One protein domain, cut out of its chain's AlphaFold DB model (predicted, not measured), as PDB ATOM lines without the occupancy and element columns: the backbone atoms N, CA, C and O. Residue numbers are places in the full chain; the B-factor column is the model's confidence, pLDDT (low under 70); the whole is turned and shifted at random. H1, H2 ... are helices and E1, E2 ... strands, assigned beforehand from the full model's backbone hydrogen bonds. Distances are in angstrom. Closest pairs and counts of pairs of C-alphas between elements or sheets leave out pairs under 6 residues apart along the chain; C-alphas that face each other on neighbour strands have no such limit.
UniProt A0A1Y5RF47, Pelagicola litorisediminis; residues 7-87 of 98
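AT A GLANCE: This is residues 7 to 87 of the 98 residues of a protein of Pelagicola litorisediminis (UniProt A0A1Y5RF47). An open, flat shape has a two-stranded ribbon, E1 with E4, with the single helix H1 packed along it, mostly beside E4. At one end of the ribbon the chain turns sharply from E1 into the hairpin E2 and E3, and beyond the other end a second hairpin, E5 and E6, reaches away as an arm; residues 17 to 22 and 47 to 52, at the tips of the two hairpins, stick out. The printed part has 81 residues, with six named strands and then one named helix in the order E1 E2 E3 E4 E5 E6 H1; the strands pair as three antiparallel sheets of two, and the class is mixed, helices and strands. With a radius of gyration of the C-alphas of 18.0 A the whole is only just extended, close to loose, and it spans 59 by 33 by 15 A.

IN THESE COORDINATES: E1, residues 7 to 11, begins at C-alpha 7 (23.742, 19.256, 31.639) and is 13.2 A long from first to last C-alpha. E2, residues 14 to 18, measures 13.1 A, and E3, residues 21 to 25, 13.0 A. E4, residues 29 to 34, is the longest strand by residues, at 16.4 A, and ends at C-alpha 34 (27.350, 24.662, 32.365). E5, residues 42 to 44, and E6, residues 55 to 57, are short, at 6.7 A and 6.6 A. H1, residues 64 to 81, is 26.3 A long and ends at C-alpha 81 (27.277, 8.246, 41.244).

HOW THE PARTS SIT: E1 and E4 are antiparallel at 161 degrees, with N 9 and O 31 at 2.9 A within hydrogen-bond range. The closest C-alphas of E4 and H1, those of His 34 and Ile 70, are 6.3 A apart, and the centres of the two are 9.4 A apart. E1 and H1 are only just apart, at 8.1 A. In H1 every O i to N i+4 pair is within hydrogen-bond range. E1 runs on into E2 at 88 degrees across a break of 2 residues. E2 and E3 form a hairpin, antiparallel at 148 degrees, with N 16 and O 23 at 2.9 A. E5 and E6 form a hairpin at 169 degrees, with N 42 and O 57 at 2.8 A; E5 and H1 are apart.

THE WHOLE: The two C-alphas farthest apart, those of Asp 48 and Pro 84, are 59.7 A apart. The printed part has no cut, and no link is long. The mean pLDDT of the printed part is 94.1, and no printed residue is under 70.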
ATOM      1  N   GLN A   7      23.985  20.445  32.451       95.38
ATOM      2  CA  GLN A   7      23.742  19.256  31.639       95.38
ATOM      3  C   GLN A   7      24.804  18.201  31.947       95.38
ATOM      4  O   GLN A   7      25.994  18.499  31.977       95.38
ATOM      5  N   TYR A   8      24.370  16.961  32.174       95.81
ATOM      6  CA  TYR A   8      25.272  15.843  32.430       95.81
ATOM      7  C   TYR A   8      25.334  14.918  31.218       95.81
ATOM      8  O   TYR A   8      24.304  14.406  30.774       95.81
ATOM      9  N   HIS A   9      26.540  14.661  30.718       94.94
ATOM     10  CA  HIS A   9      26.783  13.660  29.684       94.94
ATOM     11  C   HIS A   9      27.387  12.407  30.304       94.94
ATOM     12  O   HIS A   9      28.534  12.410  30.747       94.94
ATOM     13  N   PHE A  10      26.600  11.336  30.323       93.56
ATOM     14  CA  PHE A  10      27.045  10.028  30.780       93.56
ATOM     15  C   PHE A  10      27.708   9.245  29.641       93.56
ATOM     16  O   PHE A  10      27.150   9.143  28.546       93.56
ATOM     17  N   GLY A  11      28.865   8.651  29.921       91.62
ATOM     18  CA  GLY A  11      29.577   7.751  29.024       91.62
ATOM     19  C   GLY A  11      29.861   6.401  29.695       91.62
ATOM     20  O   GLY A  11      30.404   6.381  30.801       91.62
ATOM     21  N   PRO A  12      29.578   5.260  29.037       90.81
ATOM     22  CA  PRO A  12      29.878   3.923  29.565       90.81
ATOM     23  C   PRO A  12      31.361   3.527  29.399       90.81
ATOM     24  O   PRO A  12      31.695   2.346  29.380       90.81
ATOM     25  N   LEU A  13      32.237   4.512  29.198       91.19
ATOM     26  CA  LEU A  13      33.682   4.370  29.080       91.19
ATOM     27  C   LEU A  13      34.345   5.604  29.695       91.19
ATOM     28  O   LEU A  13      33.776   6.703  29.654       91.19
ATOM     29  N   GLY A  14      35.553   5.442  30.226       89.75
ATOM     30  CA  GLY A  14      36.439   6.570  30.484       89.75
ATOM     31  C   GLY A  14      37.407   6.744  29.323       89.75
ATOM     32  O   GLY A  14      37.718   5.799  28.590       89.75
ATOM     33  N   PHE A  15      37.854   7.974  29.116       89.00
ATOM     34  CA  PHE A  15      38.800   8.293  28.063       89.00
ATOM     35  C   PHE A  15      39.745   9.406  28.499       89.00
ATOM     36  O   PHE A  15      39.379  10.286  29.274       89.00
ATOM     37  N   GLU A  16      40.957   9.376  27.964       86.00
ATOM     38  CA  GLU A  16      41.974  10.398  28.173       86.00
ATOM     39  C   GLU A  16      42.585  10.803  26.834       86.00
ATOM     40  O   GLU A  16      42.729   9.989  25.919       86.00
ATOM     41  N   MET A  17      42.977  12.071  26.721       84.88
ATOM     42  CA  MET A  17      43.742  12.557  25.578       84.88
ATOM     43  C   MET A  17      45.235  12.473  25.893       84.88
ATOM     44  O   MET A  17      45.742  13.242  26.710       84.88
ATOM     45  N   ARG A  18      45.962  11.577  25.219       85.31
ATOM     46  CA  ARG A  18      47.421  11.429  25.346       85.31
ATOM     47  C   ARG A  18      48.082  11.583  23.984       85.31
ATOM     48  O   ARG A  18      47.768  10.868  23.038       85.31
ATOM     49  N   GLY A  19      48.963  12.578  23.851       88.19
ATOM     50  CA  GLY A  19      49.688  12.836  22.598       88.19
ATOM     51  C   GLY A  19      48.783  13.068  21.377       88.19
ATOM     52  O   GLY A  19      49.135  12.664  20.273       88.19
ATOM     53  N   GLY A  20      47.598  13.659  21.572       90.69
ATOM     54  CA  GLY A  20      46.616  13.885  20.503       90.69
ATOM     55  C   GLY A  20      45.789  12.655  20.110       90.69
ATOM     56  O   GLY A  20      45.053  12.711  19.128       90.69
ATOM     57  N   ARG A  21      45.886  11.549  20.858       90.88
ATOM     58  CA  ARG A  21      45.086  10.334  20.658       90.88
ATOM     59  C   ARG A  21      44.158  10.114  21.847       90.88
ATOM     60  O   ARG A  21      44.500  10.468  22.972       90.88
ATOM     61  N   ILE A  22      43.003   9.518  21.569       90.94
ATOM     62  CA  ILE A  22      42.060   9.069  22.593       90.94
ATOM     63  C   ILE A  22      42.507   7.686  23.063       90.94
ATOM     64  O   ILE A  22      42.568   6.751  22.264       90.94
ATOM     65  N   GLU A  23      42.793   7.560  24.352       91.44
ATOM     66  CA  GLU A  23      42.970   6.278  25.026       91.44
ATOM     67  C   GLU A  23      41.728   5.982  25.862       91.44
ATOM     68  O   GLU A  23      41.266   6.838  26.613       91.44
ATOM     69  N   VAL A  24      41.168   4.783  25.708       92.12
ATOM     70  CA  VAL A  24      39.944   4.357  26.400       92.12
ATOM     71  C   VAL A  24      40.316   3.453  27.568       92.12
ATOM     72  O   VAL A  24      41.167   2.574  27.428       92.12
ATOM     73  N   ASN A  25      39.651   3.632  28.704       88.50
ATOM     74  CA  ASN A  25      39.813   2.794  29.885       88.50
ATOM     75  C   ASN A  25      38.461   2.259  30.389       88.50
ATOM     76  O   ASN A  25      37.381   2.713  29.999       88.50
ATOM     77  N   GLN A  26      38.531   1.218  31.222       91.00
ATOM     78  CA  GLN A  26      37.365   0.598  31.850       91.00
ATOM     79  C   GLN A  26      36.887   1.476  33.011       91.00
ATOM     80  O   GLN A  26      37.317   1.302  34.149       91.00
ATOM     81  N   ALA A  27      36.025   2.438  32.703       91.88
ATOM     82  CA  ALA A  27      35.426   3.346  33.673       91.88
ATOM     83  C   ALA A  27      34.061   3.834  33.176       91.88
ATOM     84  O   ALA A  27      33.697   3.632  32.020       91.88
ATOM     85  N   VAL A  28      33.322   4.517  34.047       91.81
ATOM     86  CA  VAL A  28      32.181   5.348  33.652       91.81
ATOM     87  C   VAL A  28      32.596   6.812  33.740       91.81
ATOM     88  O   VAL A  28      33.353   7.188  34.634       91.81
ATOM     89  N   SER A  29      32.107   7.638  32.821       92.69
ATOM     90  CA  SER A  29      32.343   9.082  32.826       92.69
ATOM     91  C   SER A  29      31.030   9.845  32.961       92.69
ATOM     92  O   SER A  29      29.988   9.431  32.448       92.69
ATOM     93  N   LEU A  30      31.083  10.966  33.676       93.50
ATOM     94  CA  LEU A  30      29.972  11.898  33.806       93.50
ATOM     95  C   LEU A  30      30.515  13.318  33.649       93.50
ATOM     96  O   LEU A  30      31.065  13.885  34.591       93.50
ATOM     97  N   ASN A  31      30.391  13.873  32.446       93.81
ATOM     98  CA  ASN A  31      30.829  15.240  32.169       93.81
ATOM     99  C   ASN A  31      29.744  16.222  32.603       93.81
ATOM    100  O   ASN A  31      28.563  15.983  32.346       93.81
ATOM    101  N   VAL A  32      30.155  17.312  33.246       95.44
ATOM    102  CA  VAL A  32      29.266  18.376  33.716       95.44
ATOM    103  C   VAL A  32      29.449  19.591  32.820       95.44
ATOM    104  O   VAL A  32      30.527  20.180  32.800       95.44
ATOM    105  N   ASP A  33      28.394  19.978  32.116       95.12
ATOM    106  CA  ASP A  33      28.378  21.156  31.258       95.12
ATOM    107  C   ASP A  33      27.526  22.261  31.880       95.12
ATOM    108  O   ASP A  33      26.396  22.030  32.316       95.12
ATOM    109  N   HIS A  34      28.067  23.481  31.899       94.25
ATOM    110  CA  HIS A  34      27.350  24.662  32.365       94.25
ATOM    111  C   HIS A  34      26.438  25.202  31.248       94.25
ATOM    112  O   HIS A  34      26.889  25.819  30.281       94.25
ATOM    113  N   SER A  35      25.132  24.993  31.410       92.44
ATOM    114  CA  SER A  35      24.065  25.427  30.506       92.44
ATOM    115  C   SER A  35      23.571  26.828  30.861       92.44
ATOM    116  O   SER A  35      22.485  27.018  31.399       92.44
ATOM    117  N   GLY A  36      24.375  27.831  30.525       91.06
ATOM    118  CA  GLY A  36      23.997  29.239  30.657       91.06
ATOM    119  C   GLY A  36      25.008  30.103  31.400       91.06
ATOM    120  O   GLY A  36      24.573  30.916  32.218       91.06
ATOM    121  N   PRO A  37      26.319  30.001  31.090       94.44
ATOM    122  CA  PRO A  37      27.324  30.814  31.752       94.44
ATOM    123  C   PRO A  37      27.016  32.298  31.593       94.44
ATOM    124  O   PRO A  37      26.514  32.749  30.556       94.44
ATOM    125  N   ARG A  38      27.337  33.072  32.621       95.19
ATOM    126  CA  ARG A  38      27.244  34.530  32.663       95.19
ATOM    127  C   ARG A  38      28.483  35.195  32.083       95.19
ATOM    128  O   ARG A  38      28.366  36.280  31.513       95.19
ATOM    129  N   SER A  39      29.639  34.535  32.146       96.81
ATOM    130  CA  SER A  39      30.880  35.002  31.527       96.81
ATOM    131  C   SER A  39      30.685  35.268  30.034       96.81
ATOM    132  O   SER A  39      29.982  34.535  29.327       96.81
ATOM    133  N   ARG A  40      31.288  36.347  29.530       97.31
ATOM    134  CA  ARG A  40      31.202  36.746  28.121       97.31
ATOM    135  C   ARG A  40      32.593  36.955  27.554       97.31
ATOM    136  O   ARG A  40      33.369  37.770  28.052       97.31
ATOM    137  N   GLY A  41      32.866  36.227  26.484       97.00
ATOM    138  CA  GLY A  41      34.038  36.426  25.658       97.00
ATOM    139  C   GLY A  41      33.830  37.480  24.575       97.00
ATOM    140  O   GLY A  41      32.760  38.075  24.445       97.00
ATOM    141  N   HIS A  42      34.855  37.667  23.754       97.44
ATOM    142  CA  HIS A  42      34.777  38.437  22.522       97.44
ATOM    143  C   HIS A  42      35.583  37.769  21.408       97.44
ATOM    144  O   HIS A  42      36.528  37.010  21.643       97.44
ATOM    145  N   ILE A  43      35.191  38.087  20.178       96.88
ATOM    146  CA  ILE A  43      35.877  37.709  18.950       96.88
ATOM    147  C   ILE A  43      36.269  38.988  18.217       96.88
ATOM    148  O   ILE A  43      35.464  39.915  18.114       96.88
ATOM    149  N   ALA A  44      37.499  39.052  17.722       95.81
ATOM    150  CA  ALA A  44      37.986  40.196  16.962       95.81
ATOM    151  C   ALA A  44      38.802  39.734  15.756       95.81
ATOM    152  O   ALA A  44      39.604  38.804  15.856       95.81
ATOM    153  N   LEU A  45      38.619  40.408  14.622       96.44
ATOM    154  CA  LEU A  45      39.515  40.260  13.479       96.44
ATOM    155  C   LEU A  45      40.829  40.994  13.746       96.44
ATOM    156  O   LEU A  45      40.875  41.975  14.496       96.44
ATOM    157  N   ASP A  46      41.893  40.528  13.100       91.44
ATOM    158  CA  ASP A  46      43.088  41.341  12.952       91.44
ATOM    159  C   ASP A  46      42.848  42.378  11.850       91.44
ATOM    160  O   ASP A  46      42.537  42.014  10.716       91.44
ATOM    161  N   ALA A  47      42.950  43.663  12.192       91.19
ATOM    162  CA  ALA A  47      42.696  44.747  11.250       91.19
ATOM    163  C   ALA A  47      43.700  44.733  10.089       91.19
ATOM    164  O   ALA A  47      43.323  45.023   8.954       91.19
ATOM    165  N   ASP A  48      44.941  44.325  10.362       95.00
ATOM    166  CA  ASP A  48      46.021  44.308   9.377       95.00
ATOM    167  C   ASP A  48      46.052  43.000   8.575       95.00
ATOM    168  O   ASP A  48      46.777  42.872   7.587       95.00
ATOM    169  N   SER A  49      45.284  41.987   8.986       94.81
ATOM    170  CA  SER A  49      45.242  40.677   8.329       94.81
ATOM    171  C   SER A  49      43.883  39.981   8.511       94.81
ATOM    172  O   SER A  49      43.812  38.894   9.087       94.81
ATOM    173  N   PRO A  50      42.784  40.552   7.978       91.06
ATOM    174  CA  PRO A  50      41.423  40.064   8.229       91.06
ATOM    175  C   PRO A  50      41.120  38.685   7.619       91.06
ATOM    176  O   PRO A  50      40.099  38.087   7.944       91.06
ATOM    177  N   ALA A  51      41.986  38.177   6.734       94.56
ATOM    178  CA  ALA A  51      41.892  36.829   6.171       94.56
ATOM    179  C   ALA A  51      42.456  35.734   7.098       94.56
ATOM    180  O   ALA A  51      42.249  34.548   6.836       94.56
ATOM    181  N   LEU A  52      43.192  36.107   8.151       95.69
ATOM    182  CA  LEU A  52      43.699  35.166   9.148       95.69
ATOM    183  C   LEU A  52      42.611  34.786  10.159       95.69
ATOM    184  O   LEU A  52      41.551  35.405  10.238       95.69
ATOM    185  N   ALA A  53      42.890  33.747  10.949       96.19
ATOM    186  CA  ALA A  53      41.994  33.320  12.014       96.19
ATOM    187  C   ALA A  53      41.731  34.471  13.010       96.19
ATOM    188  O   ALA A  53      42.671  35.168  13.404       96.19
ATOM    189  N   PRO A  54      40.474  34.670  13.444       95.50
ATOM    190  CA  PRO A  54      40.141  35.709  14.405       95.50
ATOM    191  C   PRO A  54      40.746  35.407  15.777       95.50
ATOM    192  O   PRO A  54      40.923  34.250  16.169       95.50
ATOM    193  N   ARG A  55      40.991  36.461  16.553       94.94
ATOM    194  CA  ARG A  55      41.342  36.338  17.966       94.94
ATOM    195  C   ARG A  55      40.091  35.987  18.761       94.94
ATOM    196  O   ARG A  55      39.079  36.682  18.669       94.94
ATOM    197  N   LEU A  56      40.179  34.912  19.537       96.31
ATOM    198  CA  LEU A  56      39.111  34.412  20.397       96.31
ATOM    199  C   LEU A  56      39.530  34.562  21.856       96.31
ATOM    200  O   LEU A  56      40.533  33.990  22.280       96.31
ATOM    201  N   HIS A  57      38.738  35.296  22.630       97.00
ATOM    202  CA  HIS A  57      38.915  35.424  24.071       97.00
ATOM    203  C   HIS A  57      37.624  35.000  24.753       97.00
ATOM    204  O   HIS A  57      36.644  35.730  24.711       97.00
ATOM    205  N   PHE A  58      37.603  33.820  25.365       95.94
ATOM    206  CA  PHE A  58      36.376  33.253  25.934       95.94
ATOM    207  C   PHE A  58      36.003  33.823  27.303       95.94
ATOM    208  O   PHE A  58      34.825  33.810  27.653       95.94
ATOM    209  N   ASN A  59      36.987  34.323  28.061       96.50
ATOM    210  CA  ASN A  59      36.812  34.785  29.441       96.50
ATOM    211  C   ASN A  59      36.094  33.756  30.336       96.50
ATOM    212  O   ASN A  59      35.236  34.118  31.136       96.50
ATOM    213  N   TYR A  60      36.403  32.464  30.175       95.62
ATOM    214  CA  TYR A  60      35.788  31.417  30.990       95.62
ATOM    215  C   TYR A  60      35.971  31.705  32.484       95.62
ATOM    216  O   TYR A  60      37.064  32.077  32.907       95.62
ATOM    217  N   LEU A  61      34.905  31.490  33.261       95.62
ATOM    218  CA  LEU A  61      34.886  31.650  34.721       95.62
ATOM    219  C   LEU A  61      35.214  33.076  35.205       95.62
ATOM    220  O   LEU A  61      35.623  33.257  36.349       95.62
ATOM    221  N   GLN A  62      35.048  34.092  34.348       97.12
ATOM    222  CA  GLN A  62      35.198  35.493  34.743       97.12
ATOM    223  C   GLN A  62      34.113  35.913  35.746       97.12
ATOM    224  O   GLN A  62      34.401  36.660  36.680       97.12
ATOM    225  N   ASP A  63      32.871  35.468  35.545       97.44
ATOM    226  CA  ASP A  63      31.801  35.638  36.528       97.44
ATOM    227  C   ASP A  63      31.926  34.543  37.599       97.44
ATOM    228  O   ASP A  63      32.001  33.351  37.287       97.44
ATOM    229  N   SER A  64      31.959  34.945  38.870       97.50
ATOM    230  CA  SER A  64      32.100  34.023  39.999       97.50
ATOM    231  C   SER A  64      30.938  33.037  40.121       97.50
ATOM    232  O   SER A  64      31.133  31.946  40.659       97.50
ATOM    233  N   ASP A  65      29.749  33.389  39.620       96.06
ATOM    234  CA  ASP A  65      28.605  32.477  39.613       96.06
ATOM    235  C   ASP A  65      28.873  31.260  38.717       96.06
ATOM    236  O   ASP A  65      28.509  30.148  39.094       96.06
ATOM    237  N   ASP A  66      29.593  31.424  37.602       96.56
ATOM    238  CA  ASP A  66      29.906  30.307  36.703       96.56
ATOM    239  C   ASP A  66      30.813  29.275  37.365       96.56
ATOM    240  O   ASP A  66      30.638  28.068  37.180       96.56
ATOM    241  N   LEU A  67      31.779  29.755  38.150       96.06
ATOM    242  CA  LEU A  67      32.660  28.898  38.932       96.06
ATOM    243  C   LEU A  67      31.889  28.190  40.047       96.06
ATOM    244  O   LEU A  67      32.090  26.997  40.272       96.06
ATOM    245  N   ARG A  68      31.000  28.903  40.742       96.62
ATOM    246  CA  ARG A  68      30.161  28.301  41.781       96.62
ATOM    247  C   ARG A  68      29.308  27.174  41.203       96.62
ATOM    248  O   ARG A  68      29.332  26.069  41.737       96.62
ATOM    249  N   GLU A  69      28.600  27.430  40.108       96.44
ATOM    250  CA  GLU A  69      27.663  26.466  39.529       96.44
ATOM    251  C   GLU A  69      28.362  25.208  39.004       96.44
ATOM    252  O   GLU A  69      27.866  24.101  39.219       96.44
ATOM    253  N   ILE A  70      29.545  25.331  38.386       95.75
ATOM    254  CA  ILE A  70      30.283  24.145  37.925       95.75
ATOM    255  C   ILE A  70      30.846  23.321  39.096       95.75
ATOM    256  O   ILE A  70      30.852  22.090  39.035       95.75
ATOM    257  N   VAL A  71      31.266  23.968  40.191       96.00
ATOM    258  CA  VAL A  71      31.721  23.281  41.413       96.00
ATOM    259  C   VAL A  71      30.562  22.547  42.089       96.00
ATOM    260  O   VAL A  71      30.698  21.374  42.446       96.00
ATOM    261  N   GLU A  72      29.406  23.200  42.222       96.31
ATOM    262  CA  GLU A  72      28.176  22.579  42.725       96.31
ATOM    263  C   GLU A  72      27.734  21.410  41.832       96.31
ATOM    264  O   GLU A  72      27.356  20.350  42.337       96.31
ATOM    265  N   GLY A  73      27.861  21.557  40.511       96.31
ATOM    266  CA  GLY A  73      27.606  20.494  39.546       96.31
ATOM    267  C   GLY A  73      28.527  19.286  39.721       96.31
ATOM    268  O   GLY A  73      28.064  18.147  39.717       96.31
ATOM    269  N   GLY A  74      29.819  19.508  39.974       95.75
ATOM    270  CA  GLY A  74      30.763  18.437  40.302       95.75
ATOM    271  C   GLY A  74      30.408  17.707  41.604       95.75
ATOM    272  O   GLY A  74      30.428  16.476  41.659       95.75
ATOM    273  N   ALA A  75      30.014  18.439  42.648       96.00
ATOM    274  CA  ALA A  75      29.542  17.831  43.893       96.00
ATOM    275  C   ALA A  75      28.268  16.996  43.672       96.00
ATOM    276  O   ALA A  75      28.158  15.874  44.174       96.00
ATOM    277  N   LYS A  76      27.330  17.503  42.864       96.50
ATOM    278  CA  LYS A  76      26.103  16.784  42.515       96.50
ATOM    279  C   LYS A  76      26.376  15.542  41.662       96.50
ATOM    280  O   LYS A  76      25.734  14.520  41.884       96.50
ATOM    281  N   ALA A  77      27.350  15.577  40.751       95.81
ATOM    282  CA  ALA A  77      27.792  14.401  40.000       95.81
ATOM    283  C   ALA A  77      28.266  13.274  40.933       95.81
ATOM    284  O   ALA A  77      27.855  12.124  40.767       95.81
ATOM    285  N   ARG A  78      29.069  13.602  41.955       95.19
ATOM    286  CA  ARG A  78      29.507  12.621  42.965       95.19
ATOM    287  C   ARG A  78      28.334  12.038  43.744       95.19
ATOM    288  O   ARG A  78      28.279  10.830  43.944       95.19
ATOM    289  N   GLU A  79      27.379  12.877  44.142       96.06
ATOM    290  CA  GLU A  79      26.154  12.424  44.810       96.06
ATOM    291  C   GLU A  79      25.349  11.454  43.933       96.06
ATOM    292  O   GLU A  79      24.908  10.418  44.427       96.06
ATOM    293  N   LEU A  80      25.195  11.748  42.637       95.00
ATOM    294  CA  LEU A  80      24.495  10.880  41.684       95.00
ATOM    295  C   LEU A  80      25.186   9.517  41.542       95.00
ATOM    296  O   LEU A  80      24.528   8.483  41.640       95.00
ATOM    297  N   VAL A  81      26.510   9.498  41.368       94.06
ATOM    298  CA  VAL A  81      27.277   8.246  41.244       94.06
ATOM    299  C   VAL A  81      27.300   7.463  42.563       94.06
ATOM    300  O   VAL A  81      27.346   6.234  42.552       94.06
ATOM    301  N   ALA A  82      27.202   8.122  43.718       94.50
ATOM    302  CA  ALA A  82      27.133   7.450  45.017       94.50
ATOM    303  C   ALA A  82      25.803   6.707  45.268       94.50
ATOM    304  O   ALA A  82      25.711   5.916  46.210       94.50
ATOM    305  N   GLN A  83      24.772   6.918  44.440       96.94
ATOM    306  CA  GLN A  83      23.470   6.272  44.613       96.94
ATOM    307  C   GLN A  83      23.535   4.740  44.437       96.94
ATOM    308  O   GLN A  83      24.334   4.242  43.639       96.94
ATOM    309  N   PRO A  84      22.658   3.962  45.109       97.44
ATOM    310  CA  PRO A  84      22.681   2.495  45.063       97.44
ATOM    311  C   PRO A  84      22.654   1.874  43.660       97.44
ATOM    312  O   PRO A  84      23.259   0.827  43.449       97.44
ATOM    313  N   ALA A  85      22.004   2.530  42.694       95.69
ATOM    314  CA  ALA A  85      21.917   2.063  41.309       95.69
ATOM    315  C   ALA A  85      23.286   1.943  40.613       95.69
ATOM    316  O   ALA A  85      23.429   1.185  39.659       95.69
ATOM    317  N   PHE A  86      24.299   2.658  41.105       93.62
ATOM    318  CA  PHE A  86      25.661   2.599  40.588       93.62
ATOM    319  C   PHE A  86      26.557   1.610  41.343       93.62
ATOM    320  O   PHE A  86      27.714   1.472  40.963       93.62
ATOM    321  N   ASN A  87      26.075   0.912  42.384       94.38
ATOM    322  CA  ASN A  87      26.911   0.035  43.222       94.38
ATOM    323  C   ASN A  87      27.696  -1.012  42.417       94.38
ATOM    324  O   ASN A  87      28.842  -1.290  42.751       94.38
TER     325      ASN A  87